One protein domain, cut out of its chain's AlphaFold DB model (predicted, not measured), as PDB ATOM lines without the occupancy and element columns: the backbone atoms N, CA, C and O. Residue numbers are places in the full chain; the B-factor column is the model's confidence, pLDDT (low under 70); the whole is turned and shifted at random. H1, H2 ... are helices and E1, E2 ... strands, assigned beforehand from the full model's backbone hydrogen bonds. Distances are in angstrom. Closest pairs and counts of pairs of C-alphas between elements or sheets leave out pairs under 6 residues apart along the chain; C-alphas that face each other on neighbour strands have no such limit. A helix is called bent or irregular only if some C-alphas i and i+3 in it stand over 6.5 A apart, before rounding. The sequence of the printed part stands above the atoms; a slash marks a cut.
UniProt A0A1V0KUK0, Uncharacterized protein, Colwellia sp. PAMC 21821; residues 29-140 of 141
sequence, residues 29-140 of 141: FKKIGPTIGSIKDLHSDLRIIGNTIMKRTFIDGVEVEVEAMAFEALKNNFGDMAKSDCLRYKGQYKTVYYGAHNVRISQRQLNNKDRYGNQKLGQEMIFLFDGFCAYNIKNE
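Overview. This is residues 29 to 140 of the 141 residues of an uncharacterized protein of Colwellia sp. PAMC 21821 (UniProt A0A1V0KUK0). A long, twisted sheet makes a rod, with the two arms of one bent helix, H2a and H2b, over one face; the sheet curls round H2a. The long hairpin of E3 and E4 runs along the rod, with E2 beside E4 and short E1 beside E3, while small H1 grazes the sheet. The printed part has 112 residues, with two named helices and four named strands in the order E1, H1, E2, H2, E3, E4; the mixed sheet runs E1, E3, E4, E2, and the class is mixed, helices and strands. The whole is loose, with a radius of gyration of the C-alphas of 17.7 A and spans of 65 by 24 by 19 A.

Along the chain. E1 is residues 29 to 31, from C-alpha 29 at (5.044, 25.497, -51.602), and H1 is residues 39 to 42. E2, residues 46 to 60, 36.1 A, bends by 90 degrees at residue 49. H2, residues 66 to 89, was assigned as one helix by its hydrogen bonds but is bent, C-alphas 76 and 79 being 6.7 A apart: H2a is residues 66 to 76, H2b residues 79 to 89. E3 is residues 95 to 112, 50.4 A; E4 is residues 119 to 136, 51.1 A, ending at (5.663, 30.780, -62.410).

Arrangement. E1 and E3 are parallel, N 30 to O 96 2.9 A; E3 and E4 are antiparallel, N 97 to O 134 2.8 A, as are E4 and E2, N 52 to O 131 2.9 A. H2b touches E3, closest C-alphas Gly 79 and Gly 99, 4.7 A. H2a touches E4, closest C-alphas Val 66 and Gln 123, 6.9 A. Every O i to N i+4 pair is within hydrogen-bond range in H2a, 4 of 7 in H2b; H1 is too short for one.

Size, cuts and confidence. The C-alphas farthest apart, Arg 115 and Glu 140, are 65.5 A apart. The printed part has no cut, and no link is long. Confidence is under 70 at 28 residues, among them 59 to 70 and 112 to 119.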
ATOM      1  N   PHE A  29       4.838  24.156 -52.155       91.06
ATOM      2  CA  PHE A  29       5.044  25.497 -51.602       91.06
ATOM      3  C   PHE A  29       6.536  25.775 -51.403       91.06
ATOM      4  O   PHE A  29       7.186  25.091 -50.608       91.06
ATOM      5  N   LYS A  30       7.077  26.800 -52.074       91.69
ATOM      6  CA  LYS A  30       8.510  27.142 -52.047       91.69
ATOM      7  C   LYS A  30       8.760  28.522 -51.438       91.69
ATOM      8  O   LYS A  30       8.259  29.524 -51.936       91.69
ATOM      9  N   LYS A  31       9.564  28.564 -50.373       89.25
ATOM     10  CA  LYS A  31       9.967  29.808 -49.706       89.25
ATOM     11  C   LYS A  31      11.038  30.517 -50.532       89.25
ATOM     12  O   LYS A  31      12.008  29.884 -50.944       89.25
ATOM     13  N   ILE A  32      10.881  31.818 -50.724       88.00
ATOM     14  CA  ILE A  32      11.910  32.725 -51.227       88.00
ATOM     15  C   ILE A  32      12.311  33.647 -50.074       88.00
ATOM     16  O   ILE A  32      11.466  34.082 -49.285       88.00
ATOM     17  N   GLY A  33      13.616  33.894 -49.944       82.81
ATOM     18  CA  GLY A  33      14.153  34.796 -48.931       82.81
ATOM     19  C   GLY A  33      13.615  36.223 -49.082       82.81
ATOM     20  O   GLY A  33      13.119  36.590 -50.149       82.81
ATOM     21  N   PRO A  34      13.692  37.035 -48.021       82.62
ATOM     22  CA  PRO A  34      13.262  38.417 -48.091       82.62
ATOM     23  C   PRO A  34      14.084  39.207 -49.109       82.62
ATOM     24  O   PRO A  34      15.288  38.994 -49.246       82.62
ATOM     25  N   THR A  35      13.433  40.143 -49.793       81.94
ATOM     26  CA  THR A  35      14.077  40.992 -50.801       81.94
ATOM     27  C   THR A  35      13.850  42.469 -50.496       81.94
ATOM     28  O   THR A  35      12.751  42.894 -50.124       81.94
ATOM     29  N   ILE A  36      14.917  43.261 -50.637       80.31
ATOM     30  CA  ILE A  36      14.833  44.723 -50.645       80.31
ATOM     31  C   ILE A  36      14.406  45.113 -52.064       80.31
ATOM     32  O   ILE A  36      15.170  44.933 -53.006       80.31
ATOM     33  N   GLY A  37      13.171  45.594 -52.217       82.75
ATOM     34  CA  GLY A  37      12.552  45.861 -53.523       82.75
ATOM     35  C   GLY A  37      11.544  44.794 -53.957       82.75
ATOM     36  O   GLY A  37      11.191  43.898 -53.188       82.75
ATOM     37  N   SER A  38      11.015  44.922 -55.175       86.88
ATOM     38  CA  SER A  38       9.941  44.052 -55.650       86.88
ATOM     39  C   SER A  38      10.480  42.696 -56.089       86.88
ATOM     40  O   SER A  38      11.430  42.616 -56.865       86.88
ATOM     41  N   ILE A  39       9.814  41.607 -55.688       88.88
ATOM     42  CA  ILE A  39      10.189  40.264 -56.146       88.88
ATOM     43  C   ILE A  39      10.083  40.114 -57.671       88.88
ATOM     44  O   ILE A  39      10.803  39.314 -58.256       88.88
ATOM     45  N   LYS A  40       9.237  40.917 -58.330       86.81
ATOM     46  CA  LYS A  40       9.092  40.919 -59.795       86.81
ATOM     47  C   LYS A  40      10.338  41.426 -60.518       86.81
ATOM     48  O   LYS A  40      10.562  41.030 -61.656       86.81
ATOM     49  N   ASP A  41      11.129  42.272 -59.864       88.12
ATOM     50  CA  ASP A  41      12.344  42.835 -60.458       88.12
ATOM     51  C   ASP A  41      13.464  41.784 -60.473       88.12
ATOM     52  O   ASP A  41      14.290  41.754 -61.379       88.12
ATOM     53  N   LEU A  42      13.456  40.886 -59.483       86.94
ATOM     54  CA  LEU A  42      14.419  39.791 -59.337       86.94
ATOM     55  C   LEU A  42      13.972  38.512 -60.057       86.94
ATOM     56  O   LEU A  42      14.800  37.739 -60.533       86.94
ATOM     57  N   HIS A  43      12.661  38.291 -60.131       88.56
ATOM     58  CA  HIS A  43      12.033  37.118 -60.728       88.56
ATOM     59  C   HIS A  43      10.881  37.549 -61.636       88.56
ATOM     60  O   HIS A  43       9.702  37.471 -61.277       88.56
ATOM     61  N   SER A  44      11.223  38.011 -62.838       89.00
ATOM     62  CA  SER A  44      10.246  38.486 -63.826       89.00
ATOM     63  C   SER A  44       9.322  37.383 -64.359       89.00
ATOM     64  O   SER A  44       8.305  37.665 -64.986       89.00
ATOM     65  N   ASP A  45       9.680  36.119 -64.139       91.38
ATOM     66  CA  ASP A  45       8.894  34.933 -64.476       91.38
ATOM     67  C   ASP A  45       7.824  34.591 -63.425       91.38
ATOM     68  O   ASP A  45       6.978  33.725 -63.667       91.38
ATOM     69  N   LEU A  46       7.835  35.270 -62.273       91.81
ATOM     70  CA  LEU A  46       6.844  35.092 -61.220       91.81
ATOM     71  C   LEU A  46       5.713  36.118 -61.323       91.81
ATOM     72  O   LEU A  46       5.925  37.331 -61.375       91.81
ATOM     73  N   ARG A  47       4.473  35.630 -61.248       92.19
ATOM     74  CA  ARG A  47       3.274  36.466 -61.148       92.19
ATOM     75  C   ARG A  47       2.711  36.430 -59.736       92.19
ATOM     76  O   ARG A  47       2.379  35.367 -59.221       92.19
ATOM     77  N   ILE A  48       2.573  37.610 -59.131       91.75
ATOM     78  CA  ILE A  48       1.950  37.779 -57.812       91.75
ATOM     79  C   ILE A  48       0.441  37.535 -57.927       91.75
ATOM     80  O   ILE A  48      -0.228  38.174 -58.741       91.75
ATOM     81  N   ILE A  49      -0.071  36.645 -57.080       91.19
ATOM     82  CA  ILE A  49      -1.493  36.278 -56.962       91.19
ATOM     83  C   ILE A  49      -2.099  36.687 -55.621       91.19
ATOM     84  O   ILE A  49      -3.320  36.730 -55.486       91.19
ATOM     85  N   GLY A  50      -1.261  37.013 -54.635       85.50
ATOM     86  CA  GLY A  50      -1.680  37.514 -53.332       85.50
ATOM     87  C   GLY A  50      -0.588  38.353 -52.681       85.50
ATOM     88  O   GLY A  50       0.597  38.085 -52.881       85.50
ATOM     89  N   ASN A  51      -1.002  39.361 -51.916       85.81
ATOM     90  CA  ASN A  51      -0.129  40.229 -51.135       85.81
ATOM     91  C   ASN A  51      -0.803  40.553 -49.790       85.81
ATOM     92  O   ASN A  51      -2.013  40.790 -49.764       85.81
ATOM     93  N   THR A  52      -0.022  40.558 -48.711       84.19
ATOM     94  CA  THR A  52      -0.439  40.971 -47.367       84.19
ATOM     95  C   THR A  52       0.606  41.929 -46.791       84.19
ATOM     96  O   THR A  52       1.769  41.558 -46.647       84.19
ATOM     97  N   ILE A  53       0.202  43.142 -46.404       84.75
ATOM     98  CA  ILE A  53       1.102  44.113 -45.759       84.75
ATOM     99  C   ILE A  53       1.343  43.701 -44.305       84.75
ATOM    100  O   ILE A  53       0.399  43.462 -43.549       84.75
ATOM    101  N   MET A  54       2.607  43.665 -43.885       78.62
ATOM    102  CA  MET A  54       3.012  43.221 -42.554       78.62
ATOM    103  C   MET A  54       3.968  44.216 -41.893       78.62
ATOM    104  O   MET A  54       4.905  44.713 -42.514       78.62
ATOM    105  N   LYS A  55       3.754  44.479 -40.597       81.06
ATOM    106  CA  LYS A  55       4.603  45.346 -39.765       81.06
ATOM    107  C   LYS A  55       5.141  44.582 -38.558       81.06
ATOM    108  O   LYS A  55       4.376  43.898 -37.867       81.06
ATOM    109  N   ARG A  56       6.438  44.715 -38.275       74.75
ATOM    110  CA  ARG A  56       7.109  44.101 -37.118       74.75
ATOM    111  C   ARG A  56       8.096  45.075 -36.488       74.75
ATOM    112  O   ARG A  56       8.788  45.788 -37.205       74.75
ATOM    113  N   THR A  57       8.149  45.095 -35.163       75.50
ATOM    114  CA  THR A  57       9.055  45.951 -34.393       75.50
ATOM    115  C   THR A  57       9.960  45.067 -33.547       75.50
ATOM    116  O   THR A  57       9.468  44.188 -32.841       75.50
ATOM    117  N   PHE A  58      11.260  45.318 -33.622       71.62
ATOM    118  CA  PHE A  58      12.294  44.734 -32.782       71.62
ATOM    119  C   PHE A  58      12.872  45.841 -31.912       71.62
ATOM    120  O   PHE A  58      13.150  46.934 -32.403       71.62
ATOM    121  N   ILE A  59      13.022  45.574 -30.623       68.19
ATOM    122  CA  ILE A  59      13.644  46.489 -29.670       68.19
ATOM    123  C   ILE A  59      14.693  45.669 -28.943       68.19
ATOM    124  O   ILE A  59      14.349  44.628 -28.385       68.19
ATOM    125  N   ASP A  60      15.937  46.129 -28.958       68.56
ATOM    126  CA  ASP A  60      17.020  45.484 -28.222       68.56
ATOM    127  C   ASP A  60      17.845  46.501 -27.423       68.56
ATOM    128  O   ASP A  60      17.798  47.711 -27.683       68.56
ATOM    129  N   GLY A  61      18.579  45.996 -26.434       58.12
ATOM    130  CA  GLY A  61      19.463  46.754 -25.555       58.12
ATOM    131  C   GLY A  61      20.740  47.264 -26.237       58.12
ATOM    132  O   GLY A  61      20.909  47.219 -27.451       58.12
ATOM    133  N   VAL A  62      21.649  47.819 -25.433       54.00
ATOM    134  CA  VAL A  62      22.799  48.634 -25.882       54.00
ATOM    135  C   VAL A  62      23.860  47.852 -26.677       54.00
ATOM    136  O   VAL A  62      24.577  48.468 -27.470       54.00
ATOM    137  N   GLU A  63      23.951  46.532 -26.493       51.81
ATOM    138  CA  GLU A  63      25.130  45.728 -26.866       51.81
ATOM    139  C   GLU A  63      24.968  44.832 -28.102       51.81
ATOM    140  O   GLU A  63      25.924  44.168 -28.494       51.81
ATOM    141  N   VAL A  64      23.797  44.801 -28.740       56.00
ATOM    142  CA  VAL A  64      23.502  43.797 -29.772       56.00
ATOM    143  C   VAL A  64      23.337  44.436 -31.151       56.00
ATOM    144  O   VAL A  64      22.710  45.487 -31.296       56.00
ATOM    145  N   GLU A  65      23.889  43.793 -32.184       64.06
ATOM    146  CA  GLU A  65      23.658  44.143 -33.591       64.06
ATOM    147  C   GLU A  65      22.211  43.807 -33.994       64.06
ATOM    148  O   GLU A  65      21.913  42.778 -34.606       64.06
ATOM    149  N   VAL A  66      21.291  44.705 -33.637       64.56
ATOM    150  CA  VAL A  66      19.840  44.558 -33.845       64.56
ATOM    151  C   VAL A  66      19.488  44.290 -35.311       64.56
ATOM    152  O   VAL A  66      18.506  43.612 -35.606       64.56
ATOM    153  N   GLU A  67      20.309  44.771 -36.245       64.81
ATOM    154  CA  GLU A  67      20.089  44.610 -37.679       64.81
ATOM    155  C   GLU A  67      20.244  43.162 -38.152       64.81
ATOM    156  O   GLU A  67      19.349  42.647 -38.829       64.81
ATOM    157  N   ALA A  68      21.323  42.484 -37.751       68.75
ATOM    158  CA  ALA A  68      21.576  41.096 -38.128       68.75
ATOM    159  C   ALA A  68      20.499  40.167 -37.549       68.75
ATOM    160  O   ALA A  68      19.927  39.345 -38.268       68.75
ATOM    161  N   MET A  69      20.148  40.362 -36.273       67.50
ATOM    162  CA  MET A  69      19.092  39.595 -35.609       67.50
ATOM    163  C   MET A  69      17.719  39.821 -36.229       67.50
ATOM    164  O   MET A  69      16.950  38.874 -36.405       67.50
ATOM    165  N   ALA A  70      17.397  41.061 -36.588       68.44
ATOM    166  CA  ALA A  70      16.103  41.352 -37.169       68.44
ATOM    167  C   ALA A  70      15.975  40.830 -38.610       68.44
ATOM    168  O   ALA A  70      14.901  40.357 -38.982       68.44
ATOM    169  N   PHE A  71      17.058  40.819 -39.399       70.06
ATOM    170  CA  PHE A  71      17.079  40.174 -40.718       70.06
ATOM    171  C   PHE A  71      16.978  38.645 -40.640       70.06
ATOM    172  O   PHE A  71      16.214  38.041 -41.397       70.06
ATOM    173  N   GLU A  72      17.703  38.018 -39.710       74.69
ATOM    174  CA  GLU A  72      17.574  36.590 -39.387       74.69
ATOM    175  C   GLU A  72      16.130  36.245 -38.998       74.69
ATOM    176  O   GLU A  72      15.530  35.324 -39.558       74.69
ATOM    177  N   ALA A  73      15.519  37.037 -38.111       69.12
ATOM    178  CA  ALA A  73      14.125  36.864 -37.719       69.12
ATOM    179  C   ALA A  73      13.167  37.036 -38.909       69.12
ATOM    180  O   ALA A  73      12.196  36.284 -39.038       69.12
ATOM    181  N   LEU A  74      13.457  37.971 -39.819       70.62
ATOM    182  CA  LEU A  74      12.683  38.181 -41.039       70.62
ATOM    183  C   LEU A  74      12.735  36.967 -41.977       70.62
ATOM    184  O   LEU A  74      11.703  36.507 -42.475       70.62
ATOM    185  N   LYS A  75      13.932  36.414 -42.175       71.50
ATOM    186  CA  LYS A  75      14.183  35.233 -43.008       71.50
ATOM    187  C   LYS A  75      13.537  33.975 -42.421       71.50
ATOM    188  O   LYS A  75      12.873  33.224 -43.145       71.50
ATOM    189  N   ASN A  76      13.706  33.756 -41.121       70.81
ATOM    190  CA  ASN A  76      13.333  32.503 -40.473       70.81
ATOM    191  C   ASN A  76      11.848  32.485 -40.082       70.81
ATOM    192  O   ASN A  76      11.154  31.546 -40.463       70.81
ATOM    193  N   ASN A  77      11.317  33.553 -39.475       67.94
ATOM    194  CA  ASN A  77       9.980  33.536 -38.864       67.94
ATOM    195  C   ASN A  77       8.867  34.132 -39.736       67.94
ATOM    196  O   ASN A  77       7.703  33.763 -39.580       67.94
ATOM    197  N   PHE A  78       9.173  35.057 -40.653       64.31
ATOM    198  CA  PHE A  78       8.114  35.800 -41.354       64.31
ATOM    199  C   PHE A  78       7.754  35.275 -42.737       64.31
ATOM    200  O   PHE A  78       6.621  35.478 -43.174       64.31
ATOM    201  N   GLY A  79       8.636  34.512 -43.385       59.66
ATOM    202  CA  GLY A  79       8.229  33.767 -44.578       59.66
ATOM    203  C   GLY A  79       7.112  32.758 -44.286       59.66
ATOM    204  O   GLY A  79       6.277  32.504 -45.146       59.66
ATOM    205  N   ASP A  80       7.023  32.246 -43.059       67.06
ATOM    206  CA  ASP A  80       6.026  31.234 -42.695       67.06
ATOM    207  C   ASP A  80       4.634  31.849 -42.469       67.06
ATOM    208  O   ASP A  80       3.622  31.187 -42.700       67.06
ATOM    209  N   MET A  81       4.561  33.142 -42.131       68.62
ATOM    210  CA  MET A  81       3.286  33.866 -42.091       68.62
ATOM    211  C   MET A  81       2.696  34.035 -43.494       68.62
ATOM    212  O   MET A  81       1.508  33.793 -43.688       68.62
ATOM    213  N   ALA A  82       3.532  34.359 -44.489       74.06
ATOM    214  CA  ALA A  82       3.094  34.413 -45.884       74.06
ATOM    215  C   ALA A  82       2.613  33.036 -46.375       74.06
ATOM    216  O   ALA A  82       1.637  32.949 -47.116       74.06
ATOM    217  N   LYS A  83       3.240  31.943 -45.914       84.12
ATOM    218  CA  LYS A  83       2.838  30.577 -46.284       84.12
ATOM    219  C   LYS A  83       1.382  30.279 -45.935       84.12
ATOM    220  O   LYS A  83       0.691  29.696 -46.766       84.12
ATOM    221  N   SER A  84       0.932  30.663 -44.736       84.00
ATOM    222  CA  SER A  84      -0.449  30.442 -44.284       84.00
ATOM    223  C   SER A  84      -1.452  31.071 -45.251       84.00
ATOM    224  O   SER A  84      -2.372  30.398 -45.714       84.00
ATOM    225  N   ASP A  85      -1.211  32.323 -45.645       83.81
ATOM    226  CA  ASP A  85      -2.046  33.021 -46.625       83.81
ATOM    227  C   ASP A  85      -2.005  32.341 -47.997       83.81
ATOM    228  O   ASP A  85      -3.020  32.281 -48.692       83.81
ATOM    229  N   CYS A  86      -0.860  31.775 -48.383       90.31
ATOM    230  CA  CYS A  86      -0.718  31.094 -49.665       90.31
ATOM    231  C   CYS A  86      -1.434  29.738 -49.736       90.31
ATOM    232  O   CYS A  86      -1.716  29.273 -50.843       90.31
ATOM    233  N   LEU A  87      -1.786  29.115 -48.604       89.31
ATOM    234  CA  LEU A  87      -2.509  27.834 -48.590       89.31
ATOM    235  C   LEU A  87      -3.875  27.913 -49.284       89.31
ATOM    236  O   LEU A  87      -4.338  26.902 -49.808       89.31
ATOM    237  N   ARG A  88      -4.485  29.103 -49.375       89.12
ATOM    238  CA  ARG A  88      -5.741  29.316 -50.118       89.12
ATOM    239  C   ARG A  88      -5.629  29.049 -51.624       89.12
ATOM    240  O   ARG A  88      -6.645  28.869 -52.281       89.12
ATOM    241  N   TYR A  89      -4.406  29.015 -52.161       88.50
ATOM    242  CA  TYR A  89      -4.119  28.694 -53.564       88.50
ATOM    243  C   TYR A  89      -3.723  27.226 -53.776       88.50
ATOM    244  O   TYR A  89      -3.305  26.843 -54.873       88.50
ATOM    245  N   LYS A  90      -3.820  26.385 -52.737       89.44
ATOM    246  CA  LYS A  90      -3.617  24.940 -52.864       89.44
ATOM    247  C   LYS A  90      -4.597  24.371 -53.894       89.44
ATOM    248  O   LYS A  90      -5.769  24.729 -53.894       89.44
ATOM    249  N   GLY A  91      -4.098  23.504 -54.771       87.44
ATOM    250  CA  GLY A  91      -4.878  22.903 -55.854       87.44
ATOM    251  C   GLY A  91      -5.051  23.794 -57.088       87.44
ATOM    252  O   GLY A  91      -5.481  23.297 -58.119       87.44
ATOM    253  N   GLN A  92      -4.668  25.079 -57.028       88.00
ATOM    254  CA  GLN A  92      -4.811  26.021 -58.152       88.00
ATOM    255  C   GLN A  92      -3.543  26.150 -59.001       88.00
ATOM    256  O   GLN A  92      -3.629  26.414 -60.196       88.00
ATOM    257  N   TYR A  93      -2.364  25.925 -58.405       88.31
ATOM    258  CA  TYR A  93      -1.074  25.969 -59.104       88.31
ATOM    259  C   TYR A  93      -0.166  24.795 -58.703       88.31
ATOM    260  O   TYR A  93      -0.169  24.372 -57.543       88.31
ATOM    261  N   LYS A  94       0.663  24.294 -59.636       88.56
ATOM    262  CA  LYS A  94       1.654  23.223 -59.365       88.56
ATOM    263  C   LYS A  94       2.691  23.652 -58.326       88.56
ATOM    264  O   LYS A  94       3.125  22.861 -57.492       88.56
ATOM    265  N   THR A  95       3.127  24.909 -58.380       92.00
ATOM    266  CA  THR A  95       4.064  25.486 -57.410       92.00
ATOM    267  C   THR A  95       3.631  26.893 -57.043       92.00
ATOM    268  O   THR A  95       3.443  27.730 -57.925       92.00
ATOM    269  N   VAL A  96       3.524  27.147 -55.741       93.25
ATOM    270  CA  VAL A  96       3.301  28.477 -55.176       93.25
ATOM    271  C   VAL A  96       4.565  28.904 -54.440       93.25
ATOM    272  O   VAL A  96       5.024  28.246 -53.503       93.25
ATOM    273  N   TYR A  97       5.140  30.011 -54.884       92.69
ATOM    274  CA  TYR A  97       6.260  30.681 -54.246       92.69
ATOM    275  C   TYR A  97       5.736  31.684 -53.230       92.69
ATOM    276  O   TYR A  97       4.745  32.365 -53.487       92.69
ATOM    277  N   TYR A  98       6.398  31.786 -52.086       91.75
ATOM    278  CA  TYR A  98       6.004  32.708 -51.032       91.75
ATOM    279  C   TYR A  98       7.217  33.302 -50.332       91.75
ATOM    280  O   TYR A  98       8.284  32.692 -50.295       91.75
ATOM    281  N   GLY A  99       7.055  34.483 -49.754       89.81
ATOM    282  CA  GLY A  99       8.132  35.167 -49.051       89.81
ATOM    283  C   GLY A  99       7.744  36.585 -48.669       89.81
ATOM    284  O   GLY A  99       6.565  36.933 -48.667       89.81
ATOM    285  N   ALA A 100       8.753  37.396 -48.366       87.94
ATOM    286  CA  ALA A 100       8.603  38.823 -48.114       87.94
ATOM    287  C   ALA A 100       9.330  39.626 -49.202       87.94
ATOM    288  O   ALA A 100      10.459  39.306 -49.576       87.94
ATOM    289  N   HIS A 101       8.701  40.679 -49.703       88.38
ATOM    290  CA  HIS A 101       9.326  41.628 -50.618       88.38
ATOM    291  C   HIS A 101       8.974  43.059 -50.217       88.38
ATOM    292  O   HIS A 101       8.222  43.276 -49.265       88.38
ATOM    293  N   ASN A 102       9.558  44.041 -50.904       87.44
ATOM    294  CA  ASN A 102       9.407  45.458 -50.578       87.44
ATOM    295  C   ASN A 102       9.753  45.764 -49.111       87.44
ATOM    296  O   ASN A 102       9.096  46.590 -48.477       87.44
ATOM    297  N   VAL A 103      10.770  45.089 -48.563       83.25
ATOM    298  CA  VAL A 103      11.179  45.270 -47.167       83.25
ATOM    299  C   VAL A 103      11.705  46.690 -46.963       83.25
ATOM    300  O   VAL A 103      12.646  47.125 -47.625       83.25
ATOM    301  N   ARG A 104      11.091  47.410 -46.026       82.50
ATOM    302  CA  ARG A 104      11.462  48.755 -45.583       82.50
ATOM    303  C   ARG A 104      11.826  48.700 -44.112       82.50
ATOM    304  O   ARG A 104      11.121  48.070 -43.325       82.50
ATOM    305  N   ILE A 105      12.898  49.393 -43.754       80.38
ATOM    306  CA  ILE A 105      13.461  49.378 -42.408       80.38
ATOM    307  C   ILE A 105      13.504  50.813 -41.896       80.38
ATOM    308  O   ILE A 105      13.998  51.706 -42.578       80.38
ATOM    309  N   SER A 106      12.975  51.030 -40.698       81.25
ATOM    310  CA  SER A 106      13.156  52.263 -39.939       81.25
ATOM    311  C   SER A 106      13.913  51.934 -38.664       81.25
ATOM    312  O   SER A 106      13.538  51.002 -37.955       81.25
ATOM    313  N   GLN A 107      14.985  52.671 -38.388       80.62
ATOM    314  CA  GLN A 107      15.818  52.480 -37.207       80.62
ATOM    315  C   GLN A 107      15.739  53.727 -36.322       80.62
ATOM    316  O   GLN A 107      15.821  54.855 -36.815       80.62
ATOM    317  N   ARG A 108      15.587  53.534 -35.009       80.06
ATOM    318  CA  ARG A 108      15.578  54.612 -34.017       80.06
ATOM    319  C   ARG A 108      16.492  54.273 -32.847       80.06
ATOM    320  O   ARG A 108      16.329  53.254 -32.182       80.06
ATOM    321  N   GLN A 109      17.415  55.184 -32.559       78.94
ATOM    322  CA  GLN A 109      18.243  55.131 -31.361       78.94
ATOM    323  C   GLN A 109      17.404  55.526 -30.137       78.94
ATOM    324  O   GLN A 109      16.827  56.616 -30.101       78.94
ATOM    325  N   LEU A 110      17.331  54.652 -29.132       78.00
ATOM    326  CA  LEU A 110      16.676  54.950 -27.859       78.00
ATOM    327  C   LEU A 110      17.699  55.596 -26.921       78.00
ATOM    328  O   LEU A 110      18.742  54.999 -26.648       78.00
ATOM    329  N   ASN A 111      17.395  56.802 -26.439       78.31
ATOM    330  CA  ASN A 111      18.242  57.576 -25.529       78.31
ATOM    331  C   ASN A 111      17.427  58.032 -24.317       78.31
ATOM    332  O   ASN A 111      16.271  58.431 -24.476       78.31
ATOM    333  N   ASN A 112      18.040  58.041 -23.131       68.88
ATOM    334  CA  ASN A 112      17.476  58.747 -21.983       68.88
ATOM    335  C   ASN A 112      17.936  60.210 -22.019       68.88
ATOM    336  O   ASN A 112      19.140  60.462 -22.061       68.88
ATOM    337  N   LYS A 113      17.003  61.169 -22.009       61.97
ATOM    338  CA  LYS A 113      17.338  62.602 -21.902       61.97
ATOM    339  C   LYS A 113      17.330  63.116 -20.463       61.97
ATOM    340  O   LYS A 113      17.868  64.193 -20.216       61.97
ATOM    341  N   ASP A 114      16.816  62.336 -19.516       60.09
ATOM    342  CA  ASP A 114      16.593  62.810 -18.160       60.09
ATOM    343  C   ASP A 114      17.616  62.208 -17.184       60.09
ATOM    344  O   ASP A 114      17.579  61.024 -16.850       60.09
ATOM    345  N   ARG A 115      18.500  63.098 -16.700       49.12
ATOM    346  CA  ARG A 115      19.396  63.040 -15.518       49.12
ATOM    347  C   ARG A 115      20.912  62.866 -15.691       49.12
ATOM    348  O   ARG A 115      21.598  63.342 -14.797       49.12
ATOM    349  N   TYR A 116      21.469  62.309 -16.774       50.62
ATOM    350  CA  TYR A 116      22.935  62.059 -16.836       50.62
ATOM    351  C   TYR A 116      23.625  62.311 -18.199       50.62
ATOM    352  O   TYR A 116      24.751  61.872 -18.417       50.62
ATOM    353  N   GLY A 117      22.995  63.060 -19.114       58.34
ATOM    354  CA  GLY A 117      23.477  63.224 -20.495       58.34
ATOM    355  C   GLY A 117      22.958  62.123 -21.430       58.34
ATOM    356  O   GLY A 117      22.281  61.207 -20.976       58.34
ATOM    357  N   ASN A 118      23.221  62.239 -22.743       65.12
ATOM    358  CA  ASN A 118      22.727  61.319 -23.786       65.12
ATOM    359  C   ASN A 118      23.257  59.883 -23.576       65.12
ATOM    360  O   ASN A 118      24.237  59.475 -24.197       65.12
ATOM    361  N   GLN A 119      22.602  59.104 -22.716       69.62
ATOM    362  CA  GLN A 119      22.919  57.694 -22.515       69.62
ATOM    363  C   GLN A 119      22.157  56.848 -23.539       69.62
ATOM    364  O   GLN A 119      20.926  56.911 -23.619       69.62
ATOM    365  N   LYS A 120      22.902  56.041 -24.304       70.94
ATOM    366  CA  LYS A 120      22.360  55.032 -25.220       70.94
ATOM    367  C   LYS A 120      21.618  53.972 -24.396       70.94
ATOM    368  O   LYS A 120      22.231  53.354 -23.532       70.94
ATOM    369  N   LEU A 121      20.322  53.774 -24.641       73.50
ATOM    370  CA  LEU A 121      19.495  52.765 -23.955       73.50
ATOM    371  C   LEU A 121      19.278  51.495 -24.786       73.50
ATOM    372  O   LEU A 121      19.021  50.434 -24.230       73.50
ATOM    373  N   GLY A 122      19.369  51.601 -26.111       76.69
ATOM    374  CA  GLY A 122      19.102  50.491 -27.021       76.69
ATOM    375  C   GLY A 122      18.710  50.972 -28.410       76.69
ATOM    376  O   GLY A 122      18.731  52.174 -28.681       76.69
ATOM    377  N   GLN A 123      18.352  50.058 -29.299       79.00
ATOM    378  CA  GLN A 123      17.959  50.374 -30.670       79.00
ATOM    379  C   GLN A 123      16.616  49.720 -30.996       79.00
ATOM    380  O   GLN A 123      16.380  48.546 -30.721       79.00
ATOM    381  N   GLU A 124      15.722  50.512 -31.580       80.12
ATOM    382  CA  GLU A 124      14.447  50.054 -32.117       80.12
ATOM    383  C   GLU A 124      14.553  49.952 -33.639       80.12
ATOM    384  O   GLU A 124      15.023  50.875 -34.307       80.12
ATOM    385  N   MET A 125      14.089  48.837 -34.193       79.88
ATOM    386  CA  MET A 125      14.007  48.591 -35.625       79.88
ATOM    387  C   MET A 125      12.596  48.173 -36.016       79.88
ATOM    388  O   MET A 125      12.049  47.198 -35.507       79.88
ATOM    389  N   ILE A 126      12.002  48.895 -36.957       80.94
ATOM    390  CA  ILE A 126      10.675  48.615 -37.498       80.94
ATOM    391  C   ILE A 126      10.837  48.135 -38.935       80.94
ATOM    392  O   ILE A 126      11.363  48.855 -39.780       80.94
ATOM    393  N   PHE A 127      10.318  46.945 -39.215       79.81
ATOM    394  CA  PHE A 127      10.215  46.376 -40.548       79.81
ATOM    395  C   PHE A 127       8.783  46.504 -41.051       79.81
ATOM    396  O   PHE A 127       7.832  46.094 -40.377       79.81
ATOM    397  N   LEU A 128       8.640  47.046 -42.253       84.81
ATOM    398  CA  LEU A 128       7.411  47.030 -43.033       84.81
ATOM    399  C   LEU A 128       7.702  46.268 -44.323       84.81
ATOM    400  O   LEU A 128       8.635  46.619 -45.037       84.81
ATOM    401  N   PHE A 129       6.941  45.221 -44.607       86.06
ATOM    402  CA  PHE A 129       7.160  44.386 -45.785       86.06
ATOM    403  C   PHE A 129       5.848  43.826 -46.312       86.06
ATOM    404  O   PHE A 129       4.863  43.712 -45.582       86.06
ATOM    405  N   ASP A 130       5.878  43.428 -47.574       88.19
ATOM    406  CA  ASP A 130       4.772  42.762 -48.235       88.19
ATOM    407  C   ASP A 130       5.038  41.255 -48.222       88.19
ATOM    408  O   ASP A 130       5.998  40.772 -48.827       88.19
ATOM    409  N   GLY A 131       4.202  40.491 -47.524       89.25
ATOM    410  CA  GLY A 131       4.123  39.050 -47.728       89.25
ATOM    411  C   GLY A 131       3.504  38.779 -49.096       89.25
ATOM    412  O   GLY A 131       2.506  39.407 -49.440       89.25
ATOM    413  N   PHE A 132       4.067  37.866 -49.887       90.44
ATOM    414  CA  PHE A 132       3.538  37.560 -51.219       90.44
ATOM    415  C   PHE A 132       3.284  36.071 -51.432       90.44
ATOM    416  O   PHE A 132       3.960  35.218 -50.858       90.44
ATOM    417  N   CYS A 133       2.350  35.796 -52.343       92.81
ATOM    418  CA  CYS A 133       2.157  34.509 -52.998       92.81
ATOM    419  C   CYS A 133       2.305  34.715 -54.505       92.81
ATOM    420  O   CYS A 133       1.706  35.637 -55.068       92.81
ATOM    421  N   ALA A 134       3.083  33.867 -55.166       94.00
ATOM    422  CA  ALA A 134       3.331  33.946 -56.596       94.00
ATOM    423  C   ALA A 134       3.384  32.561 -57.245       94.00
ATOM    424  O   ALA A 134       3.618  31.558 -56.579       94.00
ATOM    425  N   TYR A 135       3.209  32.505 -58.560       93.25
ATOM    426  CA  TYR A 135       3.413  31.298 -59.361       93.25
ATOM    427  C   TYR A 135       4.268  31.624 -60.586       93.25
ATOM    428  O   TYR A 135       4.407  32.789 -60.958       93.25
ATOM    429  N   ASN A 136       4.862  30.601 -61.200       91.06
ATOM    430  CA  ASN A 136       5.663  30.780 -62.410       91.06
ATOM    431  C   ASN A 136       4.768  30.775 -63.653       91.06
ATOM    432  O   ASN A 136       4.049  29.802 -63.883       91.06
ATOM    433  N   ILE A 137       4.863  31.826 -64.467       84.12
ATOM    434  CA  ILE A 137       4.059  32.006 -65.684       84.12
ATOM    435  C   ILE A 137       4.373  30.913 -66.720       84.12
ATOM    436  O   ILE A 137       3.498  30.486 -67.464       84.12
ATOM    437  N   LYS A 138       5.605  30.391 -66.736       75.69
ATOM    438  CA  LYS A 138       6.033  29.342 -67.680       75.69
ATOM    439  C   LYS A 138       5.432  27.962 -67.386       75.69
ATOM    440  O   LYS A 138       5.607  27.054 -68.188       75.69
ATOM    441  N   ASN A 139       4.750  27.802 -66.249       63.47
ATOM    442  CA  ASN A 139       4.122  26.549 -65.827       63.47
ATOM    443  C   ASN A 139       2.588  26.557 -65.995       63.47
ATOM    444  O   ASN A 139       1.925  25.693 -65.418       63.47
ATOM    445  N   GLU A 140       2.021  27.504 -66.755       54.97
ATOM    446  CA  GLU A 140       0.629  27.447 -67.233       54.97
ATOM    447  C   GLU A 140       0.523  26.400 -68.358       54.97
ATOM    448  O   GLU A 140       0.572  26.723 -69.543       54.97
TER     449      GLU A 140